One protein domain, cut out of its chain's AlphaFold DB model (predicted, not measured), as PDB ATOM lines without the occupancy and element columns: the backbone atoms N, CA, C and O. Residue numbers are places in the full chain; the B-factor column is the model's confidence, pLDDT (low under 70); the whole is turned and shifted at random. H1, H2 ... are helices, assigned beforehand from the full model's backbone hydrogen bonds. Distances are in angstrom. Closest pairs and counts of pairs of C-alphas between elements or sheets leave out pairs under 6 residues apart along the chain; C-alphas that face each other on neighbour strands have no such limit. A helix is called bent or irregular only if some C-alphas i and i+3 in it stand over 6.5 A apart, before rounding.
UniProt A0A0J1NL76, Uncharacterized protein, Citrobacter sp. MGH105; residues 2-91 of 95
ATOM      1  N   TYR A   2     -73.423   6.986  -4.838       77.38
ATOM      2  CA  TYR A   2     -72.913   6.162  -5.951       77.38
ATOM      3  C   TYR A   2     -71.408   6.344  -6.244       77.38
ATOM      4  O   TYR A   2     -70.682   5.366  -6.388       77.38
ATOM      5  N   ALA A   3     -70.910   7.586  -6.227       82.44
ATOM      6  CA  ALA A   3     -69.491   7.879  -6.454       82.44
ATOM      7  C   ALA A   3     -68.548   7.255  -5.402       82.44
ATOM      8  O   ALA A   3     -67.425   6.883  -5.727       82.44
ATOM      9  N   VAL A   4     -69.016   7.102  -4.158       83.25
ATOM     10  CA  VAL A   4     -68.234   6.499  -3.064       83.25
ATOM     11  C   VAL A   4     -68.177   4.976  -3.219       83.25
ATOM     12  O   VAL A   4     -67.129   4.374  -3.013       83.25
ATOM     13  N   LEU A   5     -69.274   4.349  -3.652       85.50
ATOM     14  CA  LEU A   5     -69.297   2.912  -3.947       85.50
ATOM     15  C   LEU A   5     -68.425   2.569  -5.163       85.50
ATOM     16  O   LEU A   5     -67.681   1.590  -5.136       85.50
ATOM     17  N   LEU A   6     -68.462   3.401  -6.207       86.50
ATOM     18  CA  LEU A   6     -67.640   3.215  -7.405       86.50
ATOM     19  C   LEU A   6     -66.139   3.412  -7.111       86.50
ATOM     20  O   LEU A   6     -65.299   2.670  -7.629       86.50
ATOM     21  N   SER A   7     -65.782   4.374  -6.252       85.81
ATOM     22  CA  SER A   7     -64.385   4.580  -5.847       85.81
ATOM     23  C   SER A   7     -63.870   3.445  -4.952       85.81
ATOM     24  O   SER A   7     -62.741   2.992  -5.134       85.81
ATOM     25  N   ALA A   8     -64.707   2.909  -4.059       86.75
ATOM     26  CA  ALA A   8     -64.363   1.750  -3.237       86.75
ATOM     27  C   ALA A   8     -64.157   0.478  -4.084       86.75
ATOM     28  O   ALA A   8     -63.173  -0.240  -3.892       86.75
ATOM     29  N   LEU A   9     -65.023   0.226  -5.072       87.38
ATOM     30  CA  LEU A   9     -64.889  -0.920  -5.977       87.38
ATOM     31  C   LEU A   9     -63.605  -0.838  -6.816       87.38
ATOM     32  O   LEU A   9     -62.875  -1.820  -6.951       87.38
ATOM     33  N   THR A  10     -63.298   0.343  -7.353       87.12
ATOM     34  CA  THR A  10     -62.077   0.550  -8.146       87.12
ATOM     35  C   THR A  10     -60.805   0.494  -7.295       87.12
ATOM     36  O   THR A  10     -59.769   0.054  -7.799       87.12
ATOM     37  N   LEU A  11     -60.864   0.861  -6.010       88.56
ATOM     38  CA  LEU A  11     -59.769   0.675  -5.050       88.56
ATOM     39  C   LEU A  11     -59.472  -0.816  -4.821       88.56
ATOM     40  O   LEU A  11     -58.322  -1.238  -4.954       88.56
ATOM     41  N   ILE A  12     -60.505  -1.617  -4.537       86.06
ATOM     42  CA  ILE A  12     -60.380  -3.068  -4.321       86.06
ATOM     43  C   ILE A  12     -59.885  -3.752  -5.601       86.06
ATOM     44  O   ILE A  12     -58.940  -4.537  -5.554       86.06
ATOM     45  N   ALA A  13     -60.445  -3.403  -6.762       84.56
ATOM     46  CA  ALA A  13     -59.998  -3.939  -8.045       84.56
ATOM     47  C   ALA A  13     -58.519  -3.612  -8.320       84.56
ATOM     48  O   ALA A  13     -57.749  -4.496  -8.696       84.56
ATOM     49  N   LYS A  14     -58.076  -2.371  -8.067       85.50
ATOM     50  CA  LYS A  14     -56.657  -1.993  -8.200       85.50
ATOM     51  C   LYS A  14     -55.757  -2.755  -7.226       85.50
ATOM     52  O   LYS A  14     -54.651  -3.130  -7.614       85.50
ATOM     53  N   PHE A  15     -56.219  -2.997  -5.999       84.94
ATOM     54  CA  PHE A  15     -55.496  -3.802  -5.014       84.94
ATOM     55  C   PHE A  15     -55.327  -5.254  -5.484       84.94
ATOM     56  O   PHE A  15     -54.209  -5.763  -5.484       84.94
ATOM     57  N   PHE A  16     -56.390  -5.891  -5.982       84.75
ATOM     58  CA  PHE A  16     -56.326  -7.253  -6.525       84.75
ATOM     59  C   PHE A  16     -55.438  -7.354  -7.771       84.75
ATOM     60  O   PHE A  16     -54.627  -8.276  -7.877       84.75
ATOM     61  N   VAL A  17     -55.544  -6.397  -8.698       83.31
ATOM     62  CA  VAL A  17     -54.737  -6.397  -9.926       83.31
ATOM     63  C   VAL A  17     -53.250  -6.222  -9.609       83.31
ATOM     64  O   VAL A  17     -52.430  -7.005 -10.086       83.31
ATOM     65  N   LYS A  18     -52.880  -5.251  -8.765       78.12
ATOM     66  CA  LYS A  18     -51.469  -5.038  -8.400       78.12
ATOM     67  C   LYS A  18     -50.915  -6.124  -7.475       78.12
ATOM     68  O   LYS A  18     -49.746  -6.473  -7.592       78.12
ATOM     69  N   GLY A  19     -51.729  -6.632  -6.551       77.44
ATOM     70  CA  GLY A  19     -51.292  -7.588  -5.536       77.44
ATOM     71  C   GLY A  19     -51.224  -9.027  -6.043       77.44
ATOM     72  O   GLY A  19     -50.220  -9.707  -5.826       77.44
ATOM     73  N   THR A  20     -52.274  -9.482  -6.729       81.75
ATOM     74  CA  THR A  20     -52.487 -10.905  -7.034       81.75
ATOM     75  C   THR A  20     -52.281 -11.215  -8.509       81.75
ATOM     76  O   THR A  20     -51.598 -12.183  -8.828       81.75
ATOM     77  N   VAL A  21     -52.819 -10.397  -9.420       84.25
ATOM     78  CA  VAL A  21     -52.798 -10.714 -10.862       84.25
ATOM     79  C   VAL A  21     -51.376 -10.698 -11.420       84.25
ATOM     80  O   VAL A  21     -50.995 -11.628 -12.122       84.25
ATOM     81  N   ILE A  22     -50.558  -9.705 -11.058       81.75
ATOM     82  CA  ILE A  22     -49.157  -9.630 -11.515       81.75
ATOM     83  C   ILE A  22     -48.363 -10.858 -11.053       81.75
ATOM     84  O   ILE A  22     -47.656 -11.472 -11.849       81.75
ATOM     85  N   LYS A  23     -48.519 -11.255  -9.783       81.19
ATOM     86  CA  LYS A  23     -47.862 -12.453  -9.245       81.19
ATOM     87  C   LYS A  23     -48.349 -13.709  -9.957       81.19
ATOM     88  O   LYS A  23     -47.534 -14.521 -10.369       81.19
ATOM     89  N   PHE A  24     -49.659 -13.844 -10.149       82.62
ATOM     90  CA  PHE A  24     -50.254 -14.988 -10.834       82.62
ATOM     91  C   PHE A  24     -49.728 -15.145 -12.266       82.62
ATOM     92  O   PHE A  24     -49.338 -16.244 -12.646       82.62
ATOM     93  N   VAL A  25     -49.663 -14.055 -13.036       86.81
ATOM     94  CA  VAL A  25     -49.140 -14.072 -14.413       86.81
ATOM     95  C   VAL A  25     -47.649 -14.404 -14.437       86.81
ATOM     96  O   VAL A  25     -47.203 -15.182 -15.274       86.81
ATOM     97  N   PHE A  26     -46.866 -13.856 -13.509       85.62
ATOM     98  CA  PHE A  26     -45.437 -14.150 -13.436       85.62
ATOM     99  C   PHE A  26     -45.169 -15.617 -13.063       85.62
ATOM    100  O   PHE A  26     -44.351 -16.283 -13.698       85.62
ATOM    101  N   PHE A  27     -45.903 -16.155 -12.083       82.50
ATOM    102  CA  PHE A  27     -45.798 -17.563 -11.694       82.50
ATOM    103  C   PHE A  27     -46.292 -18.512 -12.784       82.50
ATOM    104  O   PHE A  27     -45.667 -19.548 -12.999       82.50
ATOM    105  N   SER A  28     -47.372 -18.173 -13.492       83.56
ATOM    106  CA  SER A  28     -47.855 -19.006 -14.594       83.56
ATOM    107  C   SER A  28     -46.863 -19.015 -15.755       83.56
ATOM    108  O   SER A  28     -46.547 -20.090 -16.256       83.56
ATOM    109  N   ALA A  29     -46.291 -17.865 -16.120       86.94
ATOM    110  CA  ALA A  29     -45.259 -17.778 -17.152       86.94
ATOM    111  C   ALA A  29     -44.023 -18.629 -16.806       86.94
ATOM    112  O   ALA A  29     -43.550 -19.397 -17.644       86.94
ATOM    113  N   LEU A  30     -43.539 -18.554 -15.560       84.69
ATOM    114  CA  LEU A  30     -42.439 -19.401 -15.089       84.69
ATOM    115  C   LEU A  30     -42.802 -20.893 -15.105       84.69
ATOM    116  O   LEU A  30     -41.983 -21.714 -15.511       84.69
ATOM    117  N   ALA A  31     -44.018 -21.257 -14.694       82.56
ATOM    118  CA  ALA A  31     -44.465 -22.647 -14.705       82.56
ATOM    119  C   ALA A  31     -44.538 -23.214 -16.131       82.56
ATOM    120  O   ALA A  31     -44.040 -24.313 -16.372       82.56
ATOM    121  N   TYR A  32     -45.090 -22.455 -17.083       84.88
ATOM    122  CA  TYR A  32     -45.128 -22.856 -18.491       84.88
ATOM    123  C   TYR A  32     -43.729 -23.003 -19.083       84.88
ATOM    124  O   TYR A  32     -43.454 -23.998 -19.750       84.88
ATOM    125  N   PHE A  33     -42.824 -22.071 -18.779       86.38
ATOM    126  CA  PHE A  33     -41.431 -22.175 -19.205       86.38
ATOM    127  C   PHE A  33     -40.771 -23.466 -18.698       86.38
ATOM    128  O   PHE A  33     -40.104 -24.167 -19.454       86.38
ATOM    129  N   VAL A  34     -40.994 -23.825 -17.432       84.31
ATOM    130  CA  VAL A  34     -40.456 -25.065 -16.855       84.31
ATOM    131  C   VAL A  34     -41.037 -26.308 -17.527       84.31
ATOM    132  O   VAL A  34     -40.279 -27.231 -17.817       84.31
ATOM    133  N   ILE A  35     -42.348 -26.343 -17.782       83.81
ATOM    134  CA  ILE A  35     -43.003 -27.479 -18.452       83.81
ATOM    135  C   ILE A  35     -42.378 -27.719 -19.829       83.81
ATOM    136  O   ILE A  35     -42.059 -28.861 -20.158       83.81
ATOM    137  N   GLU A  36     -42.126 -26.650 -20.582       85.25
ATOM    138  CA  GLU A  36     -41.506 -26.738 -21.905       85.25
ATOM    139  C   GLU A  36     -40.044 -27.206 -21.838       85.25
ATOM    140  O   GLU A  36     -39.561 -27.896 -22.730       85.25
ATOM    141  N   MET A  37     -39.328 -26.876 -20.758       81.88
ATOM    142  CA  MET A  37     -37.934 -27.282 -20.545       81.88
ATOM    143  C   MET A  37     -37.777 -28.732 -20.059       81.88
ATOM    144  O   MET A  37     -36.733 -29.346 -20.285       81.88
ATOM    145  N   VAL A  38     -38.791 -29.312 -19.411       83.06
ATOM    146  CA  VAL A  38     -38.758 -30.691 -18.888       83.06
ATOM    147  C   VAL A  38     -38.365 -31.749 -19.937       83.06
ATOM    148  O   VAL A  38     -37.466 -32.535 -19.633       83.06
ATOM    149  N   PRO A  39     -38.933 -31.806 -21.160       79.56
ATOM    150  CA  PRO A  39     -38.518 -32.795 -22.160       79.56
ATOM    151  C   PRO A  39     -37.042 -32.655 -22.570       79.56
ATOM    152  O   PRO A  39     -36.364 -33.664 -22.777       79.56
ATOM    153  N   TYR A  40     -36.506 -31.432 -22.620       82.88
ATOM    154  CA  TYR A  40     -35.087 -31.191 -22.906       82.88
ATOM    155  C   TYR A  40     -34.183 -31.679 -21.771       82.88
ATOM    156  O   TYR A  40     -33.149 -32.297 -22.013       82.88
ATOM    157  N   ILE A  41     -34.591 -31.471 -20.517       79.88
ATOM    158  CA  ILE A  41     -33.859 -31.976 -19.349       79.88
ATOM    159  C   ILE A  41     -33.862 -33.510 -19.345       79.88
ATOM    160  O   ILE A  41     -32.824 -34.132 -19.135       79.88
ATOM    161  N   ILE A  42     -35.013 -34.132 -19.611       76.94
ATOM    162  CA  ILE A  42     -35.147 -35.594 -19.646       76.94
ATOM    163  C   ILE A  42     -34.266 -36.195 -20.746       76.94
ATOM    164  O   ILE A  42     -33.559 -37.169 -20.497       76.94
ATOM    165  N   THR A  43     -34.271 -35.612 -21.947       78.94
ATOM    166  CA  THR A  43     -33.432 -36.081 -23.063       78.94
ATOM    167  C   THR A  43     -31.940 -35.877 -22.804       78.94
ATOM    168  O   THR A  43     -31.151 -36.755 -23.149       78.94
ATOM    169  N   PHE A  44     -31.553 -34.782 -22.143       80.31
ATOM    170  CA  PHE A  44     -30.172 -34.537 -21.727       80.31
ATOM    171  C   PHE A  44     -29.678 -35.557 -20.686       80.31
ATOM    172  O   PHE A  44     -28.569 -36.067 -20.809       80.31
ATOM    173  N   PHE A  45     -30.498 -35.883 -19.679       75.31
ATOM    174  CA  PHE A  45     -30.107 -36.796 -18.597       75.31
ATOM    175  C   PHE A  45     -30.165 -38.276 -18.978       75.31
ATOM    176  O   PHE A  45     -29.302 -39.044 -18.560       75.31
ATOM    177  N   LEU A  46     -31.194 -38.695 -19.715       73.19
ATOM    178  CA  LEU A  46     -31.388 -40.106 -20.053       73.19
ATOM    179  C   LEU A  46     -30.689 -40.505 -21.355       73.19
ATOM    180  O   LEU A  46     -30.539 -41.694 -21.598       73.19
ATOM    181  N   GLY A  47     -30.254 -39.547 -22.182       68.00
ATOM    182  CA  GLY A  47     -29.825 -39.823 -23.550       68.00
ATOM    183  C   GLY A  47     -31.024 -40.209 -24.426       68.00
ATOM    184  O   GLY A  47     -31.946 -40.912 -24.005       68.00
ATOM    185  N   GLY A  48     -31.062 -39.714 -25.663       59.22
ATOM    186  CA  GLY A  48     -32.172 -39.995 -26.579       59.22
ATOM    187  C   GLY A  48     -32.455 -41.501 -26.701       59.22
ATOM    188  O   GLY A  48     -31.549 -42.283 -26.964       59.22
ATOM    189  N   ASN A  49     -33.724 -41.893 -26.525       63.75
ATOM    190  CA  ASN A  49     -34.261 -43.259 -26.664       63.75
ATOM    191  C   ASN A  49     -33.874 -44.315 -25.610       63.75
ATOM    192  O   ASN A  49     -34.283 -45.468 -25.760       63.75
ATOM    193  N   TYR A  50     -33.203 -43.964 -24.509       63.06
ATOM    194  CA  TYR A  50     -32.790 -44.963 -23.505       63.06
ATOM    195  C   TYR A  50     -33.962 -45.762 -22.911       63.06
ATOM    196  O   TYR A  50     -33.876 -46.972 -22.724       63.06
ATOM    197  N   LEU A  51     -35.107 -45.107 -22.693       65.00
ATOM    198  CA  LEU A  51     -36.304 -45.775 -22.180       65.00
ATOM    199  C   LEU A  51     -36.846 -46.836 -23.145       65.00
ATOM    200  O   LEU A  51     -37.312 -47.869 -22.684       65.00
ATOM    201  N   ALA A  52     -36.770 -46.618 -24.462       68.69
ATOM    202  CA  ALA A  52     -37.236 -47.602 -25.439       68.69
ATOM    203  C   ALA A  52     -36.375 -48.876 -25.402       68.69
ATOM    204  O   ALA A  52     -36.925 -49.971 -25.345       68.69
ATOM    205  N   GLY A  53     -35.051 -48.720 -25.304       72.69
ATOM    206  CA  GLY A  53     -34.124 -49.851 -25.220       72.69
ATOM    207  C   GLY A  53     -34.296 -50.713 -23.964       72.69
ATOM    208  O   GLY A  53     -34.081 -51.918 -24.027       72.69
ATOM    209  N   ILE A  54     -34.729 -50.133 -22.836       75.19
ATOM    210  CA  ILE A  54     -35.008 -50.900 -21.607       75.19
ATOM    211  C   ILE A  54     -36.226 -51.809 -21.795       75.19
ATOM    212  O   ILE A  54     -36.195 -52.966 -21.380       75.19
ATOM    213  N   PHE A  55     -37.297 -51.301 -22.411       76.94
ATOM    214  CA  PHE A  55     -38.502 -52.101 -22.637       76.94
ATOM    215  C   PHE A  55     -38.251 -53.221 -23.653       76.94
ATOM    216  O   PHE A  55     -38.738 -54.328 -23.453       76.94
ATOM    217  N   ASP A  56     -37.421 -52.987 -24.672       79.50
ATOM    218  CA  ASP A  56     -37.089 -54.008 -25.678       79.50
ATOM    219  C   ASP A  56     -36.244 -55.169 -25.116       79.50
ATOM    220  O   ASP A  56     -36.229 -56.260 -25.684       79.50
ATOM    221  N   GLN A  57     -35.567 -54.972 -23.980       83.94
ATOM    222  CA  GLN A  57     -34.798 -56.017 -23.291       83.94
ATOM    223  C   GLN A  57     -35.639 -56.861 -22.318       83.94
ATOM    224  O   GLN A  57     -35.126 -57.819 -21.731       83.94
ATOM    225  N   MET A  58     -36.917 -56.528 -22.111       84.00
ATOM    226  CA  MET A  58     -37.769 -57.236 -21.156       84.00
ATOM    227  C   MET A  58     -38.375 -58.522 -21.747       84.00
ATOM    228  O   MET A  58     -38.746 -58.560 -22.920       84.00
ATOM    229  N   PRO A  59     -38.555 -59.586 -20.939       87.50
ATOM    230  CA  PRO A  59     -39.264 -60.793 -21.361       87.50
ATOM    231  C   PRO A  59     -40.694 -60.509 -21.853       87.50
ATOM    232  O   PRO A  59     -41.429 -59.721 -21.253       87.50
ATOM    233  N   SER A  60     -41.127 -61.232 -22.892       84.00
ATOM    234  CA  SER A  60     -42.434 -61.058 -23.553       84.00
ATOM    235  C   SER A  60     -43.636 -61.181 -22.610       84.00
ATOM    236  O   SER A  60     -44.617 -60.455 -22.764       84.00
ATOM    237  N   GLY A  61     -43.549 -62.051 -21.597       86.25
ATOM    238  CA  GLY A  61     -44.600 -62.213 -20.591       86.25
ATOM    239  C   GLY A  61     -44.842 -60.949 -19.762       86.25
ATOM    240  O   GLY A  61     -45.986 -60.624 -19.470       86.25
ATOM    241  N   ILE A  62     -43.788 -60.195 -19.434       84.81
ATOM    242  CA  ILE A  62     -43.891 -58.934 -18.682       84.81
ATOM    243  C   ILE A  62     -44.363 -57.813 -19.611       84.81
ATOM    244  O   ILE A  62     -45.260 -57.049 -19.255       84.81
ATOM    245  N   LEU A  63     -43.814 -57.756 -20.827       86.12
ATOM    246  CA  LEU A  63     -44.202 -56.783 -21.850       86.12
ATOM    247  C   LEU A  63     -45.694 -56.829 -22.186       86.12
ATOM    248  O   LEU A  63     -46.297 -55.777 -22.390       86.12
ATOM    249  N   TYR A  64     -46.302 -58.018 -22.205       87.62
ATOM    250  CA  TYR A  64     -47.742 -58.159 -22.414       87.62
ATOM    251  C   TYR A  64     -48.542 -57.357 -21.380       87.62
ATOM    252  O   TYR A  64     -49.357 -56.513 -21.751       87.62
ATOM    253  N   PHE A  65     -48.262 -57.548 -20.087       88.62
ATOM    254  CA  PHE A  65     -48.959 -56.817 -19.027       88.62
ATOM    255  C   PHE A  65     -48.668 -55.316 -19.070       88.62
ATOM    256  O   PHE A  65     -49.581 -54.520 -18.866       88.62
ATOM    257  N   LEU A  66     -47.427 -54.923 -19.375       87.00
ATOM    258  CA  LEU A  66     -47.046 -53.513 -19.489       87.00
ATOM    259  C   LEU A  66     -47.747 -52.801 -20.653       87.00
ATOM    260  O   LEU A  66     -48.095 -51.629 -20.516       87.00
ATOM    261  N   ASN A  67     -47.983 -53.493 -21.769       87.56
ATOM    262  CA  ASN A  67     -48.722 -52.942 -22.904       87.56
ATOM    263  C   ASN A  67     -50.226 -52.844 -22.616       87.56
ATOM    264  O   ASN A  67     -50.837 -51.852 -22.985       87.56
ATOM    265  N   VAL A  68     -50.820 -53.816 -21.911       91.06
ATOM    266  CA  VAL A  68     -52.254 -53.777 -21.549       91.06
ATOM    267  C   VAL A  68     -52.602 -52.557 -20.686       91.06
ATOM    268  O   VAL A  68     -53.704 -52.027 -20.792       91.06
ATOM    269  N   ILE A  69     -51.673 -52.104 -19.840       89.00
ATOM    270  CA  ILE A  69     -51.873 -50.942 -18.960       89.00
ATOM    271  C   ILE A  69     -51.291 -49.637 -19.524       89.00
ATOM    272  O   ILE A  69     -51.198 -48.654 -18.788       89.00
ATOM    273  N   ASP A  70     -50.829 -49.627 -20.780       87.56
ATOM    274  CA  ASP A  70     -50.120 -48.494 -21.393       87.56
ATOM    275  C   ASP A  70     -49.013 -47.921 -20.486       87.56
ATOM    276  O   ASP A  70     -48.849 -46.704 -20.305       87.56
ATOM    277  N   PHE A  71     -48.228 -48.817 -19.876       87.50
ATOM    278  CA  PHE A  71     -47.241 -48.446 -18.864       87.50
ATOM    279  C   PHE A  71     -46.196 -47.478 -19.415       87.50
ATOM    280  O   PHE A  71     -45.794 -46.549 -18.723       87.50
ATOM    281  N   LYS A  72     -45.772 -47.666 -20.670       82.94
ATOM    282  CA  LYS A  72     -44.754 -46.827 -21.318       82.94
ATOM    283  C   LYS A  72     -45.169 -45.354 -21.341       82.94
ATOM    284  O   LYS A  72     -44.391 -44.490 -20.941       82.94
ATOM    285  N   THR A  73     -46.404 -45.080 -21.753       85.31
ATOM    286  CA  THR A  73     -46.973 -43.729 -21.804       85.31
ATOM    287  C   THR A  73     -47.188 -43.178 -20.398       85.31
ATOM    288  O   THR A  73     -46.762 -42.065 -20.083       85.31
ATOM    289  N   SER A  74     -47.782 -43.983 -19.517       87.50
ATOM    290  CA  SER A  74     -48.070 -43.588 -18.134       87.50
ATOM    291  C   SER A  74     -46.798 -43.243 -17.355       87.50
ATOM    292  O   SER A  74     -46.737 -42.226 -16.665       87.50
ATOM    293  N   PHE A  75     -45.745 -44.041 -17.515       86.94
ATOM    294  CA  PHE A  75     -44.446 -43.815 -16.893       86.94
ATOM    295  C   PHE A  75     -43.807 -42.504 -17.363       86.94
ATOM    296  O   PHE A  75     -43.305 -41.742 -16.537       86.94
ATOM    297  N   GLN A  76     -43.865 -42.200 -18.664       83.44
ATOM    298  CA  GLN A  76     -43.345 -40.939 -19.204       83.44
ATOM    299  C   GLN A  76     -44.074 -39.719 -18.629       83.44
ATOM    300  O   GLN A  76     -43.427 -38.743 -18.242       83.44
ATOM    301  N   ILE A  77     -45.403 -39.786 -18.516       86.94
ATOM    302  CA  ILE A  77     -46.218 -38.710 -17.932       86.94
ATOM    303  C   ILE A  77     -45.853 -38.499 -16.460       86.94
ATOM    304  O   ILE A  77     -45.607 -37.369 -16.033       86.94
ATOM    305  N   VAL A  78     -45.774 -39.583 -15.685       89.62
ATOM    306  CA  VAL A  78     -45.438 -39.527 -14.258       89.62
ATOM    307  C   VAL A  78     -44.031 -38.968 -14.053       89.62
ATOM    308  O   VAL A  78     -43.846 -38.055 -13.246       89.62
ATOM    309  N   LEU A  79     -43.048 -39.453 -14.813       85.69
ATOM    310  CA  LEU A  79     -41.672 -38.961 -14.757       85.69
ATOM    311  C   LEU A  79     -41.608 -37.459 -15.068       85.69
ATOM    312  O   LEU A  79     -41.010 -36.702 -14.305       85.69
ATOM    313  N   SER A  80     -42.275 -37.022 -16.140       83.81
ATOM    314  CA  SER A  80     -42.362 -35.609 -16.520       83.81
ATOM    315  C   SER A  80     -42.961 -34.755 -15.398       83.81
ATOM    316  O   SER A  80     -42.386 -33.733 -15.017       83.81
ATOM    317  N   ALA A  81     -44.046 -35.216 -14.770       86.44
ATOM    318  CA  ALA A  81     -44.673 -34.520 -13.650       86.44
ATOM    319  C   ALA A  81     -43.748 -34.410 -12.421       86.44
ATOM    320  O   ALA A  81     -43.694 -33.358 -11.773       86.44
ATOM    321  N   TYR A  82     -42.987 -35.463 -12.100       87.12
ATOM    322  CA  TYR A  82     -42.012 -35.433 -11.004       87.12
ATOM    323  C   TYR A  82     -40.853 -34.473 -11.282       87.12
ATOM    324  O   TYR A  82     -40.476 -33.713 -10.384       87.12
ATOM    325  N   VAL A  83     -40.320 -34.466 -12.507       84.31
ATOM    326  CA  VAL A  83     -39.252 -33.539 -12.914       84.31
ATOM    327  C   VAL A  83     -39.761 -32.100 -12.890       84.31
ATOM    328  O   VAL A  83     -39.124 -31.244 -12.277       84.31
ATOM    329  N   ALA A  84     -40.946 -31.833 -13.444       84.38
ATOM    330  CA  ALA A  84     -41.560 -30.509 -13.405       84.38
ATOM    331  C   ALA A  84     -41.743 -30.017 -11.958       84.38
ATOM    332  O   ALA A  84     -41.341 -28.904 -11.616       84.38
ATOM    333  N   ARG A  85     -42.261 -30.872 -11.063       83.81
ATOM    334  CA  ARG A  85     -42.415 -30.561  -9.631       83.81
ATOM    335  C   ARG A  85     -41.077 -30.288  -8.945       83.81
ATOM    336  O   ARG A  85     -41.007 -29.405  -8.089       83.81
ATOM    337  N   PHE A  86     -40.039 -31.053  -9.276       82.88
ATOM    338  CA  PHE A  86     -38.697 -30.842  -8.740       82.88
ATOM    339  C   PHE A  86     -38.142 -29.479  -9.160       82.88
ATOM    340  O   PHE A  86     -37.677 -28.734  -8.299       82.88
ATOM    341  N   VAL A  87     -38.247 -29.131 -10.447       82.06
ATOM    342  CA  VAL A  87     -37.755 -27.852 -10.974       82.06
ATOM    343  C   VAL A  87     -38.505 -26.683 -10.340       82.06
ATOM    344  O   VAL A  87     -37.862 -25.798  -9.781       82.06
ATOM    345  N   VAL A  88     -39.843 -26.713 -10.316       81.06
ATOM    346  CA  VAL A  88     -40.657 -25.627  -9.732       81.06
ATOM    347  C   VAL A  88     -40.301 -25.369  -8.263       81.06
ATOM    348  O   VAL A  88     -40.176 -24.219  -7.858       81.06
ATOM    349  N   ARG A  89     -40.075 -26.419  -7.463       80.56
ATOM    350  CA  ARG A  89     -39.736 -26.290  -6.030       80.56
ATOM    351  C   ARG A  89     -38.321 -25.798  -5.744       80.56
ATOM    352  O   ARG A  89     -38.028 -25.432  -4.612       80.56
ATOM    353  N   ARG A  90     -37.429 -25.865  -6.728       78.25
ATOM    354  CA  ARG A  90     -36.031 -25.434  -6.603       78.25
ATOM    355  C   ARG A  90     -35.827 -24.011  -7.124       78.25
ATOM    356  O   ARG A  90     -34.722 -23.494  -6.999       78.25
ATOM    357  N   LEU A  91     -36.857 -23.380  -7.698       76.50
ATOM    358  CA  LEU A  91     -36.777 -22.000  -8.163       76.50
ATOM    359  C   LEU A  91     -36.733 -21.048  -6.954       76.50
ATOM    360  O   LEU A  91     -37.727 -20.948  -6.237       76.50
TER     361      LEU A  91
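Overview. This is residues 2 to 91 of the 95 residues of an uncharacterized protein of Citrobacter sp. MGH105 (UniProt A0A0J1NL76). A long helical arm sticks out from a small loose loop of helices: H1 runs from the free arm, residues 2 to 26, into the loop, two short helices, H2 and H3, turn the chain round, and H4 comes back to cross H1 at residues 31 to 35. The 90 printed residues, with four named helices in the order H1, H2, H3, H4 and no named strand, are all helix in class. The whole is extended, with a radius of gyration of the C-alphas of 22.9 A and spans of 76 by 28 by 15 A, the length made by the arm.

Arrangement. H1, residues 2 to 46, was assigned as one helix by its hydrogen bonds but is bent, with C-alphas 36 and 39 6.8 A apart. Its arms, H1a, residues 2 to 36, and H1b, residues 39 to 46, stand at a shallow tilt of 33 degrees, only just short of steep. H1a is irregular, with C-alphas 19 and 22 6.7 A apart, and has a kink of 29 degrees near residue 17. H2, residues 50 to 56, and H1b meet only through their link. H3, residues 60 to 68, is close to H2 but not clearly touching, the closest C-alphas, of Phe 55 and Leu 63, being 7.4 A apart. H4, residues 71 to 90, touches H1a with residues 84 to 88 alone, opposite ways at a steep tilt of 59 degrees; the closest C-alphas, of Ile 35 and Ala 84, are 6.1 A apart. Every O i to N i+4 pair is within hydrogen-bond range in H1b, H2 and H4; in H1a 29 of 31 are, in H3 4 of 5.

Along the chain. H1a begins at C-alpha 2, (-72.913, 6.162, -5.951), and is 48.2 A long. H4, 28.4 A long, ends at C-alpha 90, (-36.031, -25.434, -6.603).

Size, cuts and confidence. The C-alphas farthest apart, of Tyr 2 and Pro 59, are 76.5 A apart. The printed part has no cut, and its three links are tight. Residues 47 to 52 have pLDDT under 70.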